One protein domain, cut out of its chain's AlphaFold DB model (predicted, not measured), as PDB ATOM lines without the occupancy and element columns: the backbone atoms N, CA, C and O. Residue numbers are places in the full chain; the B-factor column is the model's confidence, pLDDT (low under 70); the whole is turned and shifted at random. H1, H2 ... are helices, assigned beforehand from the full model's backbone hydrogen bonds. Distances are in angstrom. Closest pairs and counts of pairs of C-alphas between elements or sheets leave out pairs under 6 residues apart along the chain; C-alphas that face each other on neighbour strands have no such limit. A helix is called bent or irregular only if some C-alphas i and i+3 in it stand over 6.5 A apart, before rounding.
ATOM      1  N   GLY A  17     165.714 145.828 222.713       57.75
ATOM      2  CA  GLY A  17     164.303 146.082 222.411       57.75
ATOM      3  C   GLY A  17     163.941 147.567 222.269       57.75
ATOM      4  O   GLY A  17     163.191 147.926 221.366       57.75
ATOM      5  N   THR A  18     164.506 148.453 223.091       64.19
ATOM      6  CA  THR A  18     164.242 149.902 223.030       64.19
ATOM      7  C   THR A  18     164.962 150.550 221.849       64.19
ATOM      8  O   THR A  18     164.427 151.457 221.219       64.19
ATOM      9  N   LEU A  19     166.149 150.043 221.502       60.00
ATOM     10  CA  LEU A  19     166.893 150.431 220.301       60.00
ATOM     11  C   LEU A  19     166.131 150.035 219.031       60.00
ATOM     12  O   LEU A  19     165.923 150.868 218.150       60.00
ATOM     13  N   LEU A  20     165.634 148.796 218.974       63.09
ATOM     14  CA  LEU A  20     164.803 148.305 217.875       63.09
ATOM     15  C   LEU A  20     163.492 149.090 217.755       63.09
ATOM     16  O   LEU A  20     163.098 149.435 216.644       63.09
ATOM     17  N   ALA A  21     162.854 149.445 218.872       65.56
ATOM     18  CA  ALA A  21     161.651 150.278 218.872       65.56
ATOM     19  C   ALA A  21     161.935 151.722 218.411       65.56
ATOM     20  O   ALA A  21     161.160 152.298 217.646       65.56
ATOM     21  N   ALA A  22     163.060 152.305 218.831       64.44
ATOM     22  CA  ALA A  22     163.453 153.667 218.474       64.44
ATOM     23  C   ALA A  22     163.953 153.794 217.023       64.44
ATOM     24  O   ALA A  22     163.797 154.848 216.405       64.44
ATOM     25  N   ILE A  23     164.566 152.745 216.473       66.12
ATOM     26  CA  ILE A  23     164.901 152.658 215.046       66.12
ATOM     27  C   ILE A  23     163.615 152.392 214.255       66.12
ATOM     28  O   ILE A  23     163.312 153.115 213.307       66.12
ATOM     29  N   GLY A  24     162.813 151.423 214.702       67.94
ATOM     30  CA  GLY A  24     161.550 151.017 214.087       67.94
ATOM     31  C   GLY A  24     160.550 152.158 213.916       67.94
ATOM     32  O   GLY A  24     159.939 152.272 212.857       67.94
ATOM     33  N   SER A  25     160.434 153.055 214.897       68.81
ATOM     34  CA  SER A  25     159.539 154.219 214.819       68.81
ATOM     35  C   SER A  25     159.994 155.288 213.818       68.81
ATOM     36  O   SER A  25     159.164 156.035 213.299       68.81
ATOM     37  N   ARG A  26     161.292 155.353 213.496       69.12
ATOM     38  CA  ARG A  26     161.876 156.343 212.568       69.12
ATOM     39  C   ARG A  26     161.983 155.831 211.128       69.12
ATOM     40  O   ARG A  26     162.020 156.637 210.200       69.12
ATOM     41  N   LEU A  27     161.982 154.512 210.926       69.62
ATOM     42  CA  LEU A  27     161.958 153.866 209.606       69.62
ATOM     43  C   LEU A  27     160.780 154.284 208.699       69.62
ATOM     44  O   LEU A  27     161.031 154.560 207.525       69.62
ATOM     45  N   PRO A  28     159.517 154.388 209.160       73.50
ATOM     46  CA  PRO A  28     158.426 154.818 208.284       73.50
ATOM     47  C   PRO A  28     158.593 156.275 207.837       73.50
ATOM     48  O   PRO A  28     158.394 156.582 206.662       73.50
ATOM     49  N   LEU A  29     159.054 157.158 208.728       67.44
ATOM     50  CA  LEU A  29     159.369 158.546 208.387       67.44
ATOM     51  C   LEU A  29     160.498 158.619 207.346       67.44
ATOM     52  O   LEU A  29     160.394 159.380 206.389       67.44
ATOM     53  N   LEU A  30     161.532 157.784 207.490       66.00
ATOM     54  CA  LEU A  30     162.628 157.623 206.528       66.00
ATOM     55  C   LEU A  30     162.136 157.227 205.139       66.00
ATOM     56  O   LEU A  30     162.548 157.829 204.149       66.00
ATOM     57  N   VAL A  31     161.277 156.210 205.066       68.12
ATOM     58  CA  VAL A  31     160.739 155.697 203.801       68.12
ATOM     59  C   VAL A  31     159.870 156.756 203.131       68.12
ATOM     60  O   VAL A  31     160.010 156.978 201.930       68.12
ATOM     61  N   VAL A  32     159.041 157.467 203.899       74.06
ATOM     62  CA  VAL A  32     158.201 158.550 203.373       74.06
ATOM     63  C   VAL A  32     159.057 159.722 202.893       74.06
ATOM     64  O   VAL A  32     158.929 160.117 201.739       74.06
ATOM     65  N   LEU A  33     159.974 160.257 203.705       66.44
ATOM     66  CA  LEU A  33     160.805 161.405 203.313       66.44
ATOM     67  C   LEU A  33     161.733 161.078 202.143       66.44
ATOM     68  O   LEU A  33     161.782 161.835 201.173       66.44
ATOM     69  N   THR A  34     162.430 159.942 202.206       65.19
ATOM     70  CA  THR A  34     163.334 159.507 201.130       65.19
ATOM     71  C   THR A  34     162.538 159.202 199.869       65.19
ATOM     72  O   THR A  34     162.905 159.663 198.794       65.19
ATOM     73  N   GLY A  35     161.414 158.491 199.994       66.19
ATOM     74  CA  GLY A  35     160.512 158.204 198.884       66.19
ATOM     75  C   GLY A  35     160.020 159.483 198.221       66.19
ATOM     76  O   GLY A  35     160.172 159.633 197.017       66.19
ATOM     77  N   THR A  36     159.533 160.454 198.994       64.62
ATOM     78  CA  THR A  36     159.029 161.726 198.452       64.62
ATOM     79  C   THR A  36     160.137 162.506 197.741       64.62
ATOM     80  O   THR A  36     159.942 162.948 196.612       64.62
ATOM     81  N   TYR A  37     161.325 162.621 198.342       64.44
ATOM     82  CA  TYR A  37     162.441 163.379 197.762       64.44
ATOM     83  C   TYR A  37     163.148 162.686 196.593       64.44
ATOM     84  O   TYR A  37     163.703 163.373 195.741       64.44
ATOM     85  N   VAL A  38     163.131 161.354 196.522       64.50
ATOM     86  CA  VAL A  38     163.652 160.595 195.372       64.50
ATOM     87  C   VAL A  38     162.624 160.570 194.238       64.50
ATOM     88  O   VAL A  38     162.983 160.751 193.074       64.50
ATOM     89  N   LEU A  39     161.337 160.398 194.560       64.75
ATOM     90  CA  LEU A  39     160.255 160.352 193.574       64.75
ATOM     91  C   LEU A  39     159.969 161.725 192.959       64.75
ATOM     92  O   LEU A  39     159.645 161.786 191.776       64.75
ATOM     93  N   MET A  40     160.129 162.824 193.702       64.62
ATOM     94  CA  MET A  40     159.872 164.183 193.210       64.62
ATOM     95  C   MET A  40     160.676 164.527 191.934       64.62
ATOM     96  O   MET A  40     160.047 164.771 190.904       64.62
ATOM     97  N   PRO A  41     162.019 164.428 191.889       61.00
ATOM     98  CA  PRO A  41     162.780 164.669 190.660       61.00
ATOM     99  C   PRO A  41     162.504 163.622 189.567       61.00
ATOM    100  O   PRO A  41     162.505 163.962 188.382       61.00
ATOM    101  N   LEU A  42     162.199 162.370 189.936       60.25
ATOM    102  CA  LEU A  42     161.823 161.315 188.986       60.25
ATOM    103  C   LEU A  42     160.473 161.571 188.311       60.25
ATOM    104  O   LEU A  42     160.294 161.131 187.182       60.25
ATOM    105  N   ILE A  43     159.530 162.253 188.966       64.62
ATOM    106  CA  ILE A  43     158.226 162.626 188.401       64.62
ATOM    107  C   ILE A  43     158.356 163.920 187.587       64.62
ATOM    108  O   ILE A  43     157.832 164.000 186.474       64.62
ATOM    109  N   THR A  44     159.107 164.905 188.087       63.03
ATOM    110  CA  THR A  44     159.265 166.218 187.439       63.03
ATOM    111  C   THR A  44     160.161 166.179 186.195       63.03
ATOM    112  O   THR A  44     160.002 167.014 185.308       63.03
ATOM    113  N   HIS A  45     161.102 165.233 186.080       58.19
ATOM    114  CA  HIS A  45     162.049 165.152 184.950       58.19
ATOM    115  C   HIS A  45     161.925 163.872 184.100       58.19
ATOM    116  O   HIS A  45     162.851 163.516 183.369       58.19
ATOM    117  N   ARG A  46     160.744 163.227 184.081       54.81
ATOM    118  CA  ARG A  46     160.437 162.058 183.219       54.81
ATOM    119  C   ARG A  46     160.698 162.264 181.719       54.81
ATOM    120  O   ARG A  46     160.766 161.289 180.981       54.81
ATOM    121  N   ALA A  97     179.816 175.730 214.635       89.00
ATOM    122  CA  ALA A  97     181.241 175.494 214.442       89.00
ATOM    123  C   ALA A  97     181.498 174.621 213.202       89.00
ATOM    124  O   ALA A  97     182.261 175.020 212.322       89.00
ATOM    125  N   LEU A  98     180.822 173.474 213.079       88.81
ATOM    126  CA  LEU A  98     180.948 172.576 211.927       88.81
ATOM    127  C   LEU A  98     180.703 173.305 210.614       88.81
ATOM    128  O   LEU A  98     181.532 173.206 209.718       88.81
ATOM    129  N   ILE A  99     179.612 174.061 210.505       89.00
ATOM    130  CA  ILE A  99     179.267 174.784 209.277       89.00
ATOM    131  C   ILE A  99     180.332 175.838 208.948       89.00
ATOM    132  O   ILE A  99     180.772 175.912 207.800       89.00
ATOM    133  N   LEU A 100     180.789 176.614 209.938       90.75
ATOM    134  CA  LEU A 100     181.843 177.620 209.750       90.75
ATOM    135  C   LEU A 100     183.137 176.981 209.234       90.75
ATOM    136  O   LEU A 100     183.678 177.395 208.205       90.75
ATOM    137  N   PHE A 101     183.609 175.932 209.903       89.12
ATOM    138  CA  PHE A 101     184.846 175.253 209.530       89.12
ATOM    139  C   PHE A 101     184.719 174.462 208.225       89.12
ATOM    140  O   PHE A 101     185.664 174.442 207.434       89.12
ATOM    141  N   MET A 102     183.554 173.881 207.930       87.56
ATOM    142  CA  MET A 102     183.265 173.296 206.617       87.56
ATOM    143  C   MET A 102     183.302 174.347 205.511       87.56
ATOM    144  O   MET A 102     183.815 174.064 204.429       87.56
ATOM    145  N   GLY A 103     182.811 175.560 205.773       84.75
ATOM    146  CA  GLY A 103     182.924 176.692 204.855       84.75
ATOM    147  C   GLY A 103     184.382 177.011 204.523       84.75
ATOM    148  O   GLY A 103     184.745 177.088 203.349       84.75
ATOM    149  N   VAL A 104     185.243 177.088 205.544       86.25
ATOM    150  CA  VAL A 104     186.698 177.283 205.380       86.25
ATOM    151  C   VAL A 104     187.341 176.118 204.615       86.25
ATOM    152  O   VAL A 104     188.149 176.326 203.706       86.25
ATOM    153  N   GLY A 105     186.954 174.879 204.927       82.69
ATOM    154  CA  GLY A 105     187.401 173.677 204.221       82.69
ATOM    155  C   GLY A 105     187.025 173.675 202.738       82.69
ATOM    156  O   GLY A 105     187.859 173.382 201.884       82.69
ATOM    157  N   SER A 106     185.794 174.064 202.417       80.69
ATOM    158  CA  SER A 106     185.299 174.173 201.041       80.69
ATOM    159  C   SER A 106     185.986 175.308 200.275       80.69
ATOM    160  O   SER A 106     186.397 175.126 199.129       80.69
ATOM    161  N   TYR A 107     186.195 176.459 200.923       82.81
ATOM    162  CA  TYR A 107     186.922 177.585 200.339       82.81
ATOM    163  C   TYR A 107     188.373 177.207 200.029       82.81
ATOM    164  O   TYR A 107     188.816 177.355 198.894       82.81
ATOM    165  N   SER A 108     189.096 176.628 200.992       78.69
ATOM    166  CA  SER A 108     190.476 176.172 200.775       78.69
ATOM    167  C   SER A 108     190.577 175.103 199.679       78.69
ATOM    168  O   SER A 108     191.535 175.110 198.905       78.69
ATOM    169  N   ALA A 109     189.563 174.242 199.535       70.62
ATOM    170  CA  ALA A 109     189.500 173.259 198.457       70.62
ATOM    171  C   ALA A 109     189.461 173.893 197.056       70.62
ATOM    172  O   ALA A 109     189.977 173.284 196.119       70.62
ATOM    173  N   ALA A 110     188.912 175.105 196.906       68.31
ATOM    174  CA  ALA A 110     188.880 175.825 195.631       68.31
ATOM    175  C   ALA A 110     190.266 176.321 195.180       68.31
ATOM    176  O   ALA A 110     190.523 176.413 193.980       68.31
ATOM    177  N   TYR A 111     191.171 176.592 196.126       67.69
ATOM    178  CA  TYR A 111     192.542 177.047 195.848       67.69
ATOM    179  C   TYR A 111     193.541 175.897 195.704       67.69
ATOM    180  O   TYR A 111     194.667 176.103 195.252       67.69
ATOM    181  N   ILE A 112     193.153 174.673 196.070       64.69
ATOM    182  CA  ILE A 112     193.993 173.490 195.902       64.69
ATOM    183  C   ILE A 112     193.763 172.939 194.484       64.69
ATOM    184  O   ILE A 112     192.644 172.528 194.175       64.69
ATOM    185  N   PRO A 113     194.800 172.857 193.623       59.19
ATOM    186  CA  PRO A 113     194.671 172.293 192.281       59.19
ATOM    187  C   PRO A 113     194.019 170.907 192.319       59.19
ATOM    188  O   PRO A 113     194.345 170.112 193.210       59.19
ATOM    189  N   LYS A 114     193.123 170.615 191.355       58.34
ATOM    190  CA  LYS A 114     192.444 169.312 191.221       58.34
ATOM    191  C   LYS A 114     193.481 168.197 191.389       58.34
ATOM    192  O   LYS A 114     194.401 168.045 190.589       58.34
ATOM    193  N   ALA A 115     193.373 167.484 192.504       53.41
ATOM    194  CA  ALA A 115     194.386 166.549 192.953       53.41
ATOM    195  C   ALA A 115     194.469 165.350 191.999       53.41
ATOM    196  O   ALA A 115     193.467 164.677 191.780       53.41
ATOM    197  N   SER A 116     195.673 165.048 191.502       56.56
ATOM    198  CA  SER A 116     195.989 163.727 190.947       56.56
ATOM    199  C   SER A 116     195.704 162.628 191.984       56.56
ATOM    200  O   SER A 116     195.723 162.904 193.192       56.56
ATOM    201  N   GLY A 117     195.488 161.378 191.550       57.56
ATOM    202  CA  GLY A 117     195.159 160.248 192.437       57.56
ATOM    203  C   GLY A 117     196.043 160.139 193.696       57.56
ATOM    204  O   GLY A 117     195.543 159.878 194.791       57.56
ATOM    205  N   ARG A 118     197.336 160.487 193.595       57.12
ATOM    206  CA  ARG A 118     198.295 160.510 194.718       57.12
ATOM    207  C   ARG A 118     197.974 161.563 195.790       57.12
ATOM    208  O   ARG A 118     198.051 161.274 196.980       57.12
ATOM    209  N   ARG A 119     197.556 162.776 195.407       63.44
ATOM    210  CA  ARG A 119     197.132 163.818 196.367       63.44
ATOM    211  C   ARG A 119     195.790 163.477 197.027       63.44
ATOM    212  O   ARG A 119     195.566 163.884 198.165       63.44
ATOM    213  N   ARG A 120     194.923 162.716 196.349       64.75
ATOM    214  CA  ARG A 120     193.671 162.187 196.922       64.75
ATOM    215  C   ARG A 120     193.952 161.185 198.041       64.75
ATOM    216  O   ARG A 120     193.388 161.315 199.124       64.75
ATOM    217  N   SER A 121     194.890 160.267 197.803       63.19
ATOM    218  CA  SER A 121     195.367 159.310 198.809       63.19
ATOM    219  C   SER A 121     195.976 160.010 200.027       63.19
ATOM    220  O   SER A 121     195.675 159.641 201.157       63.19
ATOM    221  N   ASN A 122     196.766 161.073 199.825       68.06
ATOM    222  CA  ASN A 122     197.353 161.835 200.936       68.06
ATOM    223  C   ASN A 122     196.294 162.541 201.797       68.06
ATOM    224  O   ASN A 122     196.416 162.556 203.018       68.06
ATOM    225  N   LYS A 123     195.238 163.101 201.187       69.19
ATOM    226  CA  LYS A 123     194.114 163.693 201.938       69.19
ATOM    227  C   LYS A 123     193.396 162.645 202.792       69.19
ATOM    228  O   LYS A 123     193.016 162.944 203.918       69.19
ATOM    229  N   LEU A 124     193.240 161.429 202.267       67.69
ATOM    230  CA  LEU A 124     192.618 160.329 202.998       67.69
ATOM    231  C   LEU A 124     193.506 159.829 204.141       67.69
ATOM    232  O   LEU A 124     193.001 159.584 205.228       67.69
ATOM    233  N   GLY A 125     194.821 159.742 203.922       71.12
ATOM    234  CA  GLY A 125     195.792 159.435 204.974       71.12
ATOM    235  C   GLY A 125     195.789 160.486 206.083       71.12
ATOM    236  O   GLY A 125     195.820 160.135 207.257       71.12
ATOM    237  N   LEU A 126     195.652 161.768 205.727       77.94
ATOM    238  CA  LEU A 126     195.513 162.845 206.705       77.94
ATOM    239  C   LEU A 126     194.203 162.712 207.499       77.94
ATOM    240  O   LEU A 126     194.235 162.795 208.723       77.94
ATOM    241  N   LEU A 127     193.080 162.420 206.834       76.12
ATOM    242  CA  LEU A 127     191.800 162.167 207.504       76.12
ATOM    243  C   LEU A 127     191.882 160.937 208.421       76.12
ATOM    244  O   LEU A 127     191.461 161.014 209.568       76.12
ATOM    245  N   ALA A 128     192.484 159.839 207.958       74.38
ATOM    246  CA  ALA A 128     192.730 158.634 208.751       74.38
ATOM    247  C   ALA A 128     193.553 158.953 210.002       74.38
ATOM    248  O   ALA A 128     193.177 158.580 211.108       74.38
ATOM    249  N   SER A 129     194.658 159.683 209.825       75.69
ATOM    250  CA  SER A 129     195.549 160.063 210.920       75.69
ATOM    251  C   SER A 129     194.847 160.958 211.935       75.69
ATOM    252  O   SER A 129     195.010 160.758 213.135       75.69
ATOM    253  N   LEU A 130     194.001 161.881 211.466       80.50
ATOM    254  CA  LEU A 130     193.203 162.735 212.330       80.50
ATOM    255  C   LEU A 130     192.171 161.904 213.099       80.50
ATOM    256  O   LEU A 130     192.047 162.072 214.301       80.50
ATOM    257  N   LEU A 131     191.479 160.967 212.452       76.81
ATOM    258  CA  LEU A 131     190.490 160.107 213.108       76.81
ATOM    259  C   LEU A 131     191.119 159.193 214.168       76.81
ATOM    260  O   LEU A 131     190.576 159.054 215.262       76.81
ATOM    261  N   VAL A 132     192.285 158.615 213.872       76.56
ATOM    262  CA  VAL A 132     193.058 157.821 214.837       76.56
ATOM    263  C   VAL A 132     193.514 158.699 216.001       76.56
ATOM    264  O   VAL A 132     193.328 158.321 217.156       76.56
ATOM    265  N   LEU A 133     194.046 159.894 215.720       81.06
ATOM    266  CA  LEU A 133     194.420 160.856 216.755       81.06
ATOM    267  C   LEU A 133     193.219 161.204 217.637       81.06
ATOM    268  O   LEU A 133     193.354 161.209 218.854       81.06
ATOM    269  N   TYR A 134     192.048 161.432 217.041       78.81
ATOM    270  CA  TYR A 134     190.806 161.680 217.767       78.81
ATOM    271  C   TYR A 134     190.497 160.537 218.723       78.81
ATOM    272  O   TYR A 134     190.309 160.785 219.905       78.81
ATOM    273  N   LEU A 135     190.525 159.291 218.255       74.19
ATOM    274  CA  LEU A 135     190.175 158.132 219.072       74.19
ATOM    275  C   LEU A 135     191.048 157.984 220.333       74.19
ATOM    276  O   LEU A 135     190.531 157.652 221.397       74.19
ATOM    277  N   PHE A 136     192.351 158.255 220.223       75.31
ATOM    278  CA  PHE A 136     193.289 158.127 221.343       75.31
ATOM    279  C   PHE A 136     193.395 159.391 222.203       75.31
ATOM    280  O   PHE A 136     193.589 159.296 223.414       75.31
ATOM    281  N   ALA A 137     193.275 160.574 221.602       79.31
ATOM    282  CA  ALA A 137     193.429 161.843 222.304       79.31
ATOM    283  C   ALA A 137     192.145 162.262 223.035       79.31
ATOM    284  O   ALA A 137     192.218 162.936 224.058       79.31
ATOM    285  N   LEU A 138     190.969 161.848 222.557       77.81
ATOM    286  CA  LEU A 138     189.694 162.288 223.119       77.81
ATOM    287  C   LEU A 138     189.446 161.906 224.575       77.81
ATOM    288  O   LEU A 138     189.075 162.805 225.328       77.81
ATOM    289  N   PRO A 139     189.646 160.647 225.005       75.06
ATOM    290  CA  PRO A 139     189.402 160.276 226.395       75.06
ATOM    291  C   PRO A 139     190.183 161.148 227.402       75.06
ATOM    292  O   PRO A 139     189.544 161.705 228.297       75.06
ATOM    293  N   PRO A 140     191.512 161.365 227.255       76.94
ATOM    294  CA  PRO A 140     192.257 162.233 228.169       76.94
ATOM    295  C   PRO A 140     192.020 163.736 227.947       76.94
ATOM    296  O   PRO A 140     192.197 164.517 228.883       76.94
ATOM    297  N   LEU A 141     191.644 164.181 226.738       80.25
ATOM    298  CA  LEU A 141     191.267 165.583 226.515       80.25
ATOM    299  C   LEU A 141     189.940 165.905 227.205       80.25
ATOM    300  O   LEU A 141     189.871 166.888 227.936       80.25
ATOM    301  N   LEU A 142     188.911 165.072 227.034       77.19
ATOM    302  CA  LEU A 142     187.598 165.284 227.648       77.19
ATOM    303  C   LEU A 142     187.695 165.384 229.173       77.19
ATOM    304  O   LEU A 142     187.083 166.280 229.746       77.19
ATOM    305  N   SER A 143     188.506 164.533 229.811       77.31
ATOM    306  CA  SER A 143     188.710 164.562 231.265       77.31
ATOM    307  C   SER A 143     189.492 165.778 231.764       77.31
ATOM    308  O   SER A 143     189.384 166.132 232.926       77.31
ATOM    309  N   ARG A 144     190.332 166.401 230.930       81.62
ATOM    310  CA  ARG A 144     191.061 167.625 231.311       81.62
ATOM    311  C   ARG A 144     190.241 168.875 231.046       81.62
ATOM    312  O   ARG A 144     190.318 169.837 231.801       81.62
ATOM    313  N   LEU A 145     189.475 168.875 229.956       80.69
ATOM    314  CA  LEU A 145     188.607 169.992 229.616       80.69
ATOM    315  C   LEU A 145     187.398 170.085 230.538       80.69
ATOM    316  O   LEU A 145     186.926 171.190 230.779       80.69
ATOM    317  N   SER A 146     186.916 168.967 231.074       74.50
ATOM    318  CA  SER A 146     185.808 168.960 232.025       74.50
ATOM    319  C   SER A 146     186.054 169.789 233.281       74.50
ATOM    320  O   SER A 146     185.111 170.380 233.802       74.50
ATOM    321  N   ASP A 147     187.307 169.844 233.730       80.75
ATOM    322  CA  ASP A 147     187.704 170.497 234.980       80.75
ATOM    323  C   ASP A 147     187.928 172.010 234.802       80.75
ATOM    324  O   ASP A 147     188.175 172.735 235.765       80.75
ATOM    325  N   LEU A 148     187.844 172.503 233.562       83.25
ATOM    326  CA  LEU A 148     188.047 173.907 233.222       83.25
ATOM    327  C   LEU A 148     186.757 174.733 233.371       83.25
ATOM    328  O   LEU A 148     185.645 174.204 233.268       83.25
ATOM    329  N   PRO A 149     186.882 176.064 233.542       84.81
ATOM    330  CA  PRO A 149     185.744 176.974 233.491       84.81
ATOM    331  C   PRO A 149     185.031 176.926 232.132       84.81
ATOM    332  O   PRO A 149     185.609 176.587 231.096       84.81
ATOM    333  N   GLU A 150     183.757 177.311 232.138       77.88
ATOM    334  CA  GLU A 150     182.826 177.192 231.008       77.88
ATOM    335  C   GLU A 150     183.359 177.787 229.694       77.88
ATOM    336  O   GLU A 150     183.274 177.159 228.639       77.88
ATOM    337  N   SER A 151     183.991 178.960 229.750       83.31
ATOM    338  CA  SER A 151     184.555 179.633 228.574       83.31
ATOM    339  C   SER A 151     185.651 178.815 227.881       83.31
ATOM    340  O   SER A 151     185.687 178.738 226.650       83.31
ATOM    341  N   LEU A 152     186.515 178.149 228.652       84.50
ATOM    342  CA  LEU A 152     187.574 177.285 228.121       84.50
ATOM    343  C   LEU A 152     187.014 175.970 227.566       84.50
ATOM    344  O   LEU A 152     187.530 175.463 226.569       84.50
ATOM    345  N   ARG A 153     185.928 175.450 228.145       83.38
ATOM    346  CA  ARG A 153     185.201 174.282 227.616       83.38
ATOM    347  C   ARG A 153     184.587 174.570 226.250       83.38
ATOM    348  O   ARG A 153     184.708 173.746 225.342       83.38
ATOM    349  N   ILE A 154     183.998 175.753 226.071       82.12
ATOM    350  CA  ILE A 154     183.462 176.203 224.777       82.12
ATOM    351  C   ILE A 154     184.591 176.331 223.752       82.12
ATOM    352  O   ILE A 154     184.520 175.721 222.683       82.12
ATOM    353  N   ALA A 155     185.660 177.063 224.082       85.75
ATOM    354  CA  ALA A 155     186.797 177.251 223.180       85.75
ATOM    355  C   ALA A 155     187.440 175.913 222.777       85.75
ATOM    356  O   ALA A 155     187.728 175.680 221.603       85.75
ATOM    357  N   GLY A 156     187.599 175.003 223.736       84.50
ATOM    358  CA  GLY A 156     188.116 173.663 223.501       84.50
ATOM    359  C   GLY A 156     187.215 172.792 222.627       84.50
ATOM    360  O   GLY A 156     187.710 172.084 221.751       84.50
ATOM    361  N   SER A 157     185.896 172.892 222.797       83.31
ATOM    362  CA  SER A 157     184.918 172.201 221.945       83.31
ATOM    363  C   SER A 157     185.004 172.676 220.495       83.31
ATOM    364  O   SER A 157     185.056 171.865 219.573       83.31
ATOM    365  N   VAL A 158     185.092 173.993 220.284       84.62
ATOM    366  CA  VAL A 158     185.276 174.597 218.954       84.62
ATOM    367  C   VAL A 158     186.608 174.157 218.336       84.62
ATOM    368  O   VAL A 158     186.653 173.809 217.156       84.62
ATOM    369  N   ALA A 159     187.683 174.117 219.130       86.44
ATOM    370  CA  ALA A 159     189.003 173.675 218.684       86.44
ATOM    371  C   ALA A 159     189.049 172.183 218.309       86.44
ATOM    372  O   ALA A 159     189.786 171.813 217.397       86.44
ATOM    373  N   LEU A 160     188.251 171.336 218.965       85.06
ATOM    374  CA  LEU A 160     188.082 169.931 218.587       85.06
ATOM    375  C   LEU A 160     187.254 169.808 217.293       85.06
ATOM    376  O   LEU A 160     187.631 169.183 216.305       85.06
ATOM    377  N   VAL A 161     186.117 170.479 217.224       85.62
ATOM    378  CA  VAL A 161     185.241 170.356 216.055       85.62
ATOM    379  C   VAL A 161     185.874 170.947 214.782       85.62
ATOM    380  O   VAL A 161     185.637 170.453 213.675       85.62
ATOM    381  N   GLY A 162     186.719 171.970 214.916       84.62
ATOM    382  CA  GLY A 162     187.244 172.729 213.785       84.62
ATOM    383  C   GLY A 162     188.053 171.938 212.757       84.62
ATOM    384  O   GLY A 162     187.688 171.955 211.578       84.62
ATOM    385  N   PRO A 163     189.112 171.207 213.148       85.19
ATOM    386  CA  PRO A 163     189.884 170.375 212.232       85.19
ATOM    387  C   PRO A 163     189.014 169.378 211.462       85.19
ATOM    388  O   PRO A 163     189.161 169.248 210.245       85.19
ATOM    389  N   LEU A 164     188.059 168.729 212.142       84.56
ATOM    390  CA  LEU A 164     187.111 167.813 211.504       84.56
ATOM    391  C   LEU A 164     186.239 168.543 210.479       84.56
ATOM    392  O   LEU A 164     186.135 168.090 209.338       84.56
ATOM    393  N   GLY A 165     185.678 169.701 210.841       84.38
ATOM    394  CA  GLY A 165     184.874 170.527 209.940       84.38
ATOM    395  C   GLY A 165     185.631 170.937 208.674       84.38
ATOM    396  O   GLY A 165     185.112 170.768 207.569       84.38
ATOM    397  N   VAL A 166     186.884 171.385 208.800       84.44
ATOM    398  CA  VAL A 166     187.730 171.759 207.650       84.44
ATOM    399  C   VAL A 166     187.984 170.561 206.731       84.44
ATOM    400  O   VAL A 166     187.864 170.680 205.507       84.44
ATOM    401  N   MET A 167     188.306 169.391 207.294       81.31
ATOM    402  CA  MET A 167     188.528 168.190 206.484       81.31
ATOM    403  C   MET A 167     187.253 167.760 205.756       81.31
ATOM    404  O   MET A 167     187.297 167.508 204.550       81.31
ATOM    405  N   LEU A 168     186.119 167.737 206.459       81.31
ATOM    406  CA  LEU A 168     184.816 167.382 205.900       81.31
ATOM    407  C   LEU A 168     184.411 168.334 204.767       81.31
ATOM    408  O   LEU A 168     184.048 167.871 203.681       81.31
ATOM    409  N   GLY A 169     184.579 169.645 204.963       74.81
ATOM    410  CA  GLY A 169     184.289 170.673 203.959       74.81
ATOM    411  C   GLY A 169     185.101 170.536 202.667       74.81
ATOM    412  O   GLY A 169     184.609 170.857 201.591       74.81
ATOM    413  N   ASN A 170     186.317 169.993 202.738       72.50
ATOM    414  CA  ASN A 170     187.161 169.727 201.568       72.50
ATOM    415  C   ASN A 170     186.772 168.432 200.819       72.50
ATOM    416  O   ASN A 170     187.083 168.293 199.634       72.50
ATOM    417  N   THR A 171     186.086 167.480 201.466       67.88
ATOM    418  CA  THR A 171     185.659 166.223 200.813       67.88
ATOM    419  C   THR A 171     184.432 166.402 199.917       67.88
ATOM    420  O   THR A 171     184.402 165.865 198.808       67.88
ATOM    421  N   TRP A 172     183.449 167.200 200.340       62.56
ATOM    422  CA  TRP A 172     182.159 167.329 199.652       62.56
ATOM    423  C   TRP A 172     182.239 167.908 198.224       62.56
ATOM    424  O   TRP A 172     181.641 167.321 197.317       62.56
ATOM    425  N   PRO A 173     183.025 168.971 197.939       57.00
ATOM    426  CA  PRO A 173     183.166 169.498 196.580       57.00
ATOM    427  C   PRO A 173     183.721 168.470 195.590       57.00
ATOM    428  O   PRO A 173     183.407 168.522 194.403       57.00
ATOM    429  N   SER A 174     184.516 167.508 196.073       58.88
ATOM    430  CA  SER A 174     185.097 166.454 195.237       58.88
ATOM    431  C   SER A 174     184.097 165.370 194.817       58.88
ATOM    432  O   SER A 174     184.363 164.651 193.855       58.88
ATOM    433  N   ALA A 175     182.954 165.272 195.505       57.44
ATOM    434  CA  ALA A 175     181.861 164.352 195.187       57.44
ATOM    435  C   ALA A 175     180.835 164.958 194.205       57.44
ATOM    436  O   ALA A 175     179.982 164.247 193.663       57.44
ATOM    437  N   LEU A 176     180.895 166.271 193.960       59.69
ATOM    438  CA  LEU A 176     179.971 166.951 193.059       59.69
ATOM    439  C   LEU A 176     180.306 166.636 191.596       59.69
ATOM    440  O   LEU A 176     181.434 166.802 191.133       59.69
ATOM    441  N   VAL A 177     179.289 166.213 190.846       61.44
ATOM    442  CA  VAL A 177     179.399 166.011 189.397       61.44
ATOM    443  C   VAL A 177     179.550 167.381 188.711       61.44
ATOM    444  O   VAL A 177     178.837 168.324 189.080       61.44
ATOM    445  N   PRO A 178     180.453 167.528 187.715       58.72
ATOM    446  CA  PRO A 178     180.657 168.786 187.001       58.72
ATOM    447  C   PRO A 178     179.352 169.380 186.465       58.72
ATOM    448  O   PRO A 178     178.466 168.656 186.014       58.72
ATOM    449  N   ARG A 179     179.252 170.715 186.435       54.53
ATOM    450  CA  ARG A 179     178.041 171.454 186.015       54.53
ATOM    451  C   ARG A 179     177.491 171.011 184.649       54.53
ATOM    452  O   ARG A 179     176.283 171.020 184.466       54.53
ATOM    453  N   LYS A 180     178.363 170.575 183.729       53.53
ATOM    454  CA  LYS A 180     178.012 170.068 182.387       53.53
ATOM    455  C   LYS A 180     177.412 168.649 182.368       53.53
ATOM    456  O   LYS A 180     176.907 168.237 181.335       53.53
ATOM    457  N   ARG A 181     177.482 167.902 183.476       56.34
ATOM    458  CA  ARG A 181     177.010 166.510 183.614       56.34
ATOM    459  C   ARG A 181     175.996 166.329 184.750       56.34
ATOM    460  O   ARG A 181     175.772 165.205 185.190       56.34
ATOM    461  N   ARG A 182     175.399 167.416 185.263       60.53
ATOM    462  CA  ARG A 182     174.359 167.334 186.304       60.53
ATOM    463  C   ARG A 182     173.181 166.515 185.776       60.53
ATOM    464  O   ARG A 182     172.408 166.994 184.955       60.53
ATOM    465  N   SER A 183     173.086 165.277 186.245       64.62
ATOM    466  CA  SER A 183     171.995 164.360 185.940       64.62
ATOM    467  C   SER A 183     170.875 164.510 186.967       64.62
ATOM    468  O   SER A 183     171.084 165.036 188.065       64.62
ATOM    469  N   VAL A 184     169.691 163.991 186.634       65.94
ATOM    470  CA  VAL A 184     168.558 163.876 187.571       65.94
ATOM    471  C   VAL A 184     168.983 163.127 188.847       65.94
ATOM    472  O   VAL A 184     168.579 163.491 189.949       65.94
ATOM    473  N   TRP A 185     169.891 162.154 188.709       63.34
ATOM    474  CA  TRP A 185     170.460 161.376 189.811       63.34
ATOM    475  C   TRP A 185     171.316 162.199 190.766       63.34
ATOM    476  O   TRP A 185     171.188 162.024 191.972       63.34
ATOM    477  N   SER A 186     172.128 163.132 190.259       66.88
ATOM    478  CA  SER A 186     172.923 164.029 191.113       66.88
ATOM    479  C   SER A 186     172.060 164.997 191.925       66.88
ATOM    480  O   SER A 186     172.488 165.488 192.967       66.88
ATOM    481  N   TRP A 187     170.854 165.308 191.447       66.81
ATOM    482  CA  TRP A 187     169.906 166.144 192.182       66.81
ATOM    483  C   TRP A 187     169.164 165.326 193.245       66.81
ATOM    484  O   TRP A 187     169.137 165.713 194.410       66.81
ATOM    485  N   ALA A 188     168.667 164.142 192.869       68.38
ATOM    486  CA  ALA A 188     168.034 163.204 193.794       68.38
ATOM    487  C   ALA A 188     168.978 162.789 194.939       68.38
ATOM    488  O   ALA A 188     168.567 162.725 196.099       68.38
ATOM    489  N   SER A 189     170.263 162.569 194.643       70.62
ATOM    490  CA  SER A 189     171.277 162.217 195.640       70.62
ATOM    491  C   SER A 189     171.517 163.332 196.661       70.62
ATOM    492  O   SER A 189     171.652 163.046 197.848       70.62
ATOM    493  N   CYS A 190     171.525 164.601 196.236       73.69
ATOM    494  CA  CYS A 190     171.717 165.738 197.143       73.69
ATOM    495  C   CYS A 190     170.623 165.837 198.212       73.69
ATOM    496  O   CYS A 190     170.905 166.285 199.319       73.69
ATOM    497  N   SER A 191     169.400 165.405 197.906       71.25
ATOM    498  CA  SER A 191     168.289 165.446 198.860       71.25
ATOM    499  C   SER A 191     168.135 164.154 199.666       71.25
ATOM    500  O   SER A 191     167.827 164.210 200.852       71.25
ATOM    501  N   ALA A 192     168.363 162.990 199.054       77.06
ATOM    502  CA  ALA A 192     168.127 161.698 199.698       77.06
ATOM    503  C   ALA A 192     169.254 161.275 200.653       77.06
ATOM    504  O   ALA A 192     168.989 160.732 201.728       77.06
ATOM    505  N   ILE A 193     170.515 161.523 200.275       81.75
ATOM    506  CA  ILE A 193     171.671 161.027 201.033       81.75
ATOM    507  C   ILE A 193     171.720 161.611 202.448       81.75
ATOM    508  O   ILE A 193     171.863 160.819 203.377       81.75
ATOM    509  N   PRO A 194     171.557 162.931 202.668       82.31
ATOM    510  CA  PRO A 194     171.603 163.490 204.018       82.31
ATOM    511  C   PRO A 194     170.581 162.880 204.975       82.31
ATOM    512  O   PRO A 194     170.898 162.603 206.130       82.31
ATOM    513  N   VAL A 195     169.364 162.619 204.492       83.38
ATOM    514  CA  VAL A 195     168.280 162.046 205.300       83.38
ATOM    515  C   VAL A 195     168.604 160.604 205.693       83.38
ATOM    516  O   VAL A 195     168.561 160.261 206.872       83.38
ATOM    517  N   MET A 196     168.988 159.768 204.725       81.25
ATOM    518  CA  MET A 196     169.327 158.370 205.001       81.25
ATOM    519  C   MET A 196     170.579 158.252 205.880       81.25
ATOM    520  O   MET A 196     170.594 157.505 206.858       81.25
ATOM    521  N   ALA A 197     171.621 159.012 205.544       86.00
ATOM    522  CA  ALA A 197     172.913 158.941 206.203       86.00
ATOM    523  C   ALA A 197     172.879 159.503 207.629       86.00
ATOM    524  O   ALA A 197     173.499 158.916 208.511       86.00
ATOM    525  N   SER A 198     172.140 160.590 207.885       85.69
ATOM    526  CA  SER A 198     171.997 161.142 209.241       85.69
ATOM    527  C   SER A 198     171.303 160.161 210.183       85.69
ATOM    528  O   SER A 198     171.781 159.948 211.294       85.69
ATOM    529  N   ILE A 199     170.232 159.497 209.744       82.69
ATOM    530  CA  ILE A 199     169.503 158.556 210.606       82.69
ATOM    531  C   ILE A 199     170.314 157.282 210.837       82.69
ATOM    532  O   ILE A 199     170.360 156.789 211.967       82.69
ATOM    533  N   ALA A 200     171.013 156.788 209.812       83.06
ATOM    534  CA  ALA A 200     171.957 155.689 209.972       83.06
ATOM    535  C   ALA A 200     173.094 156.051 210.946       83.06
ATOM    536  O   ALA A 200     173.392 155.268 211.843       83.06
ATOM    537  N   ALA A 201     173.667 157.252 210.831       87.25
ATOM    538  CA  ALA A 201     174.732 157.735 211.710       87.25
ATOM    539  C   ALA A 201     174.271 157.876 213.164       87.25
ATOM    540  O   ALA A 201     174.950 157.404 214.067       87.25
ATOM    541  N   ILE A 202     173.104 158.486 213.392       84.44
ATOM    542  CA  ILE A 202     172.514 158.646 214.728       84.44
ATOM    543  C   ILE A 202     172.238 157.275 215.350       84.44
ATOM    544  O   ILE A 202     172.565 157.035 216.509       84.44
ATOM    545  N   SER A 203     171.663 156.355 214.571       80.38
ATOM    546  CA  SER A 203     171.360 154.999 215.043       80.38
ATOM    547  C   SER A 203     172.634 154.239 215.406       80.38
ATOM    548  O   SER A 203     172.686 153.595 216.450       80.38
ATOM    549  N   LEU A 204     173.675 154.353 214.578       82.56
ATOM    550  CA  LEU A 204     174.972 153.732 214.825       82.56
ATOM    551  C   LEU A 204     175.681 154.347 216.036       82.56
ATOM    552  O   LEU A 204     176.260 153.613 216.831       82.56
ATOM    553  N   PHE A 205     175.573 155.662 216.218       84.12
ATOM    554  CA  PHE A 205     176.145 156.377 217.354       84.12
ATOM    555  C   PHE A 205     175.517 155.953 218.679       84.12
ATOM    556  O   PHE A 205     176.235 155.619 219.618       84.12
ATOM    557  N   PHE A 206     174.189 155.880 218.751       79.19
ATOM    558  CA  PHE A 206     173.521 155.437 219.975       79.19
ATOM    559  C   PHE A 206     173.661 153.930 220.234       79.19
ATOM    560  O   PHE A 206     173.613 153.523 221.391       79.19
ATOM    561  N   ALA A 207     173.842 153.106 219.195       77.00
ATOM    562  CA  ALA A 207     173.996 151.656 219.341       77.00
ATOM    563  C   ALA A 207     175.440 151.204 219.621       77.00
ATOM    564  O   ALA A 207     175.647 150.267 220.387       77.00
ATOM    565  N   GLY A 208     176.426 151.823 218.968       74.94
ATOM    566  CA  GLY A 208     177.836 151.412 218.995       74.94
ATOM    567  C   GLY A 208     178.801 152.474 219.523       74.94
ATOM    568  O   GLY A 208     180.002 152.225 219.596       74.94
ATOM    569  N   GLY A 209     178.307 153.661 219.872       84.06
ATOM    570  CA  GLY A 209     179.113 154.744 220.418       84.06
ATOM    571  C   GLY A 209     179.904 155.536 219.383       84.06
ATOM    572  O   GLY A 209     179.826 155.337 218.160       84.06
ATOM    573  N   PHE A 210     180.707 156.462 219.903       83.56
ATOM    574  CA  PHE A 210     181.551 157.359 219.118       83.56
ATOM    575  C   PHE A 210     182.550 156.605 218.226       83.56
ATOM    576  O   PHE A 210     182.656 156.889 217.030       83.56
ATOM    577  N   ALA A 211     183.244 155.607 218.784       84.12
ATOM    578  CA  ALA A 211     184.310 154.884 218.093       84.12
ATOM    579  C   ALA A 211     183.800 154.102 216.871       84.12
ATOM    580  O   ALA A 211     184.334 154.252 215.770       84.12
ATOM    581  N   VAL A 212     182.742 153.301 217.045       85.06
ATOM    582  CA  VAL A 212     182.172 152.466 215.972       85.06
ATOM    583  C   VAL A 212     181.663 153.328 214.821       85.06
ATOM    584  O   VAL A 212     181.880 153.001 213.650       85.06
ATOM    585  N   THR A 213     181.031 154.456 215.140       87.38
ATOM    586  CA  THR A 213     180.465 155.358 214.131       87.38
ATOM    587  C   THR A 213     181.557 156.030 213.305       87.38
ATOM    588  O   THR A 213     181.485 156.030 212.074       87.38
ATOM    589  N   LEU A 214     182.627 156.505 213.951       84.69
ATOM    590  CA  LEU A 214     183.771 157.098 213.256       84.69
ATOM    591  C   LEU A 214     184.545 156.091 212.407       84.69
ATOM    592  O   LEU A 214     184.887 156.410 211.267       84.69
ATOM    593  N   PHE A 215     184.786 154.876 212.909       86.31
ATOM    594  CA  PHE A 215     185.426 153.822 212.114       86.31
ATOM    595  C   PHE A 215     184.590 153.432 210.902       86.31
ATOM    596  O   PHE A 215     185.129 153.245 209.812       86.31
ATOM    597  N   SER A 216     183.271 153.355 211.068       86.94
ATOM    598  CA  SER A 216     182.365 153.085 209.955       86.94
ATOM    599  C   SER A 216     182.420 154.214 208.924       86.94
ATOM    600  O   SER A 216     182.517 153.947 207.728       86.94
ATOM    601  N   GLY A 217     182.445 155.475 209.367       86.38
ATOM    602  CA  GLY A 217     182.605 156.627 208.477       86.38
ATOM    603  C   GLY A 217     183.926 156.592 207.714       86.38
ATOM    604  O   GLY A 217     183.949 156.804 206.501       86.38
ATOM    605  N   PHE A 218     185.015 156.240 208.399       84.56
ATOM    606  CA  PHE A 218     186.324 156.038 207.787       84.56
ATOM    607  C   PHE A 218     186.302 154.942 206.715       84.56
ATOM    608  O   PHE A 218     186.733 155.179 205.587       84.56
ATOM    609  N   ALA A 219     185.757 153.766 207.038       86.88
ATOM    610  CA  ALA A 219     185.663 152.639 206.112       86.88
ATOM    611  C   ALA A 219     184.858 153.003 204.854       86.88
ATOM    612  O   ALA A 219     185.276 152.706 203.732       86.88
ATOM    613  N   VAL A 220     183.744 153.719 205.024       86.88
ATOM    614  CA  VAL A 220     182.919 154.192 203.907       86.88
ATOM    615  C   VAL A 220     183.664 155.234 203.059       86.88
ATOM    616  O   VAL A 220     183.588 155.181 201.830       86.88
ATOM    617  N   TYR A 221     184.437 156.139 203.666       81.25
ATOM    618  CA  TYR A 221     185.277 157.094 202.929       81.25
ATOM    619  C   TYR A 221     186.393 156.411 202.125       81.25
ATOM    620  O   TYR A 221     186.646 156.798 200.979       81.25
ATOM    621  N   VAL A 222     187.039 155.383 202.689       81.38
ATOM    622  CA  VAL A 222     188.034 154.556 201.980       81.38
ATOM    623  C   VAL A 222     187.389 153.884 200.768       81.38
ATOM    624  O   VAL A 222     187.934 153.955 199.664       81.38
ATOM    625  N   LEU A 223     186.202 153.301 200.945       83.56
ATOM    626  CA  LEU A 223     185.452 152.660 199.866       83.56
ATOM    627  C   LEU A 223     185.049 153.665 198.777       83.56
ATOM    628  O   LEU A 223     185.244 153.400 197.591       83.56
ATOM    629  N   ALA A 224     184.571 154.852 199.162       78.00
ATOM    630  CA  ALA A 224     184.231 155.922 198.229       78.00
ATOM    631  C   ALA A 224     185.431 156.349 197.372       78.00
ATOM    632  O   ALA A 224     185.298 156.559 196.165       78.00
ATOM    633  N   LEU A 225     186.613 156.460 197.984       73.12
ATOM    634  CA  LEU A 225     187.843 156.810 197.282       73.12
ATOM    635  C   LEU A 225     188.324 155.674 196.372       73.12
ATOM    636  O   LEU A 225     188.702 155.948 195.236       73.12
ATOM    637  N   GLY A 226     188.258 154.421 196.828       75.75
ATOM    638  CA  GLY A 226     188.554 153.252 195.997       75.75
ATOM    639  C   GLY A 226     187.691 153.233 194.734       75.75
ATOM    640  O   GLY A 226     188.215 153.145 193.625       75.75
ATOM    641  N   LEU A 227     186.381 153.447 194.885       76.00
ATOM    642  CA  LEU A 227     185.456 153.575 193.756       76.00
ATOM    643  C   LEU A 227     185.783 154.779 192.861       76.00
ATOM    644  O   LEU A 227     185.709 154.667 191.640       76.00
ATOM    645  N   ALA A 228     186.162 155.921 193.439       70.06
ATOM    646  CA  ALA A 228     186.506 157.122 192.678       70.06
ATOM    647  C   ALA A 228     187.810 156.974 191.872       70.06
ATOM    648  O   ALA A 228     187.899 157.517 190.774       70.06
ATOM    649  N   VAL A 229     188.805 156.248 192.394       69.69
ATOM    650  CA  VAL A 229     190.075 155.961 191.702       69.69
ATOM    651  C   VAL A 229     189.863 154.933 190.590       69.69
ATOM    652  O   VAL A 229     190.319 155.138 189.469       69.69
ATOM    653  N   LEU A 230     189.094 153.873 190.852       68.69
ATOM    654  CA  LEU A 230     188.718 152.898 189.819       68.69
ATOM    655  C   LEU A 230     187.910 153.542 188.676       68.69
ATOM    656  O   LEU A 230     187.902 153.031 187.560       68.69
ATOM    657  N   ARG A 231     187.256 154.681 188.944       65.25
ATOM    658  CA  ARG A 231     186.427 155.437 187.992       65.25
ATOM    659  C   ARG A 231     187.063 156.752 187.513       65.25
ATOM    660  O   ARG A 231     186.362 157.590 186.944       65.25
ATOM    661  N   GLU A 232     188.382 156.934 187.661       53.84
ATOM    662  CA  GLU A 232     189.111 158.118 187.155       53.84
ATOM    663  C   GLU A 232     188.836 158.494 185.675       53.84
ATOM    664  O   GLU A 232     188.822 159.698 185.391       53.84
ATOM    665  N   PRO A 233     188.530 157.572 184.729       45.75
ATOM    666  CA  PRO A 233     188.186 157.956 183.355       45.75
ATOM    667  C   PRO A 233     186.933 158.839 183.244       45.75
ATOM    668  O   PRO A 233     186.809 159.603 182.289       45.75
TER     669      PRO A 233
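Overview. This is residues 17 to 46 and 97 to 233 of the 247 residues of an uncharacterized protein of Candidatus Abyssubacteria bacterium SURF_17 (UniProt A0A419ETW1). Long helices, mostly aligned, form a row that hooks back at one end: H2, then the two arms of H6 folded back on each other as a V, then H4, with H5b turned in toward the middle and H3 crossing H5b. Short H1 leads into H2 at the far side of the row. The printed part has 167 residues with six named helices, H1 to H6 in order, and no named strand; the class is all helix. It is only just loose, close to compact, with a radius of gyration of the C-alphas of 18.7 A and spans of 59 by 48 by 28 A.

Arrangement. H1, residues 17 to 24, and H2, residues 27 to 44, meet only through their link. By its hydrogen bonds H6, residues 184 to 230, was assigned as one helix, but it is bent, with C-alphas 207 and 210 9.5 A apart; its arms are H6a, residues 184 to 207, and H6b, residues 210 to 230. H2 touches H6a at a shallow tilt of 9 degrees, opposite ways; the closest C-alphas, of Val 38 and Ala 188, are 5.3 A apart. H6a touches H6b with residues 201 to 205 alone, closest at the C-alphas of Phe 205 and Thr 213, 5.5 A. H4, residues 117 to 145, touches H6b at a shallow tilt of 5 degrees, opposite ways, closest at the C-alphas of Gly 117 and Val 229, 6.7 A. H5, residues 150 to 175, assigned as one helix by its hydrogen bonds, is bent too, with C-alphas 160 and 163 6.6 A apart; its arms are H5a, residues 150 to 160, and H5b, residues 163 to 175. H3, residues 97 to 111, touches H5b at a steep tilt of 52 degrees, closest at the C-alphas of Met 102 and Gly 169, 3.9 A. Every O i to N i+4 pair is within hydrogen-bond range in H1, H5a and H6b; the counts are 12 of 14 in H2, 10 of 11 in H3, 23 of 25 in H4, 6 of 9 in H5b and 16 of 20 in H6a.

Along the chain. H1 begins at C-alpha 17, (164.303, 146.082, 222.411). H2 is 25.5 A long, H3 21.8 A and H4 39.0 A; H4 is only just irregular, with C-alphas 136 and 139 6.7 A apart. H6a measures 34.5 A and H6b 30.5 A, ending at C-alpha 230, (188.718, 152.898, 189.819).

Size, cuts and confidence. The C-alphas farthest apart, of Arg 46 and Asp 147, are 59.1 A apart. Residues 47 to 96 are not printed, and C-alphas 46 and 97 are 39.9 A apart across the cut. Of the links printed whole, none is long. Mean pLDDT of the printed part is 73.9; 66 residues are under 70, among them 110 to 124 and 171 to 188.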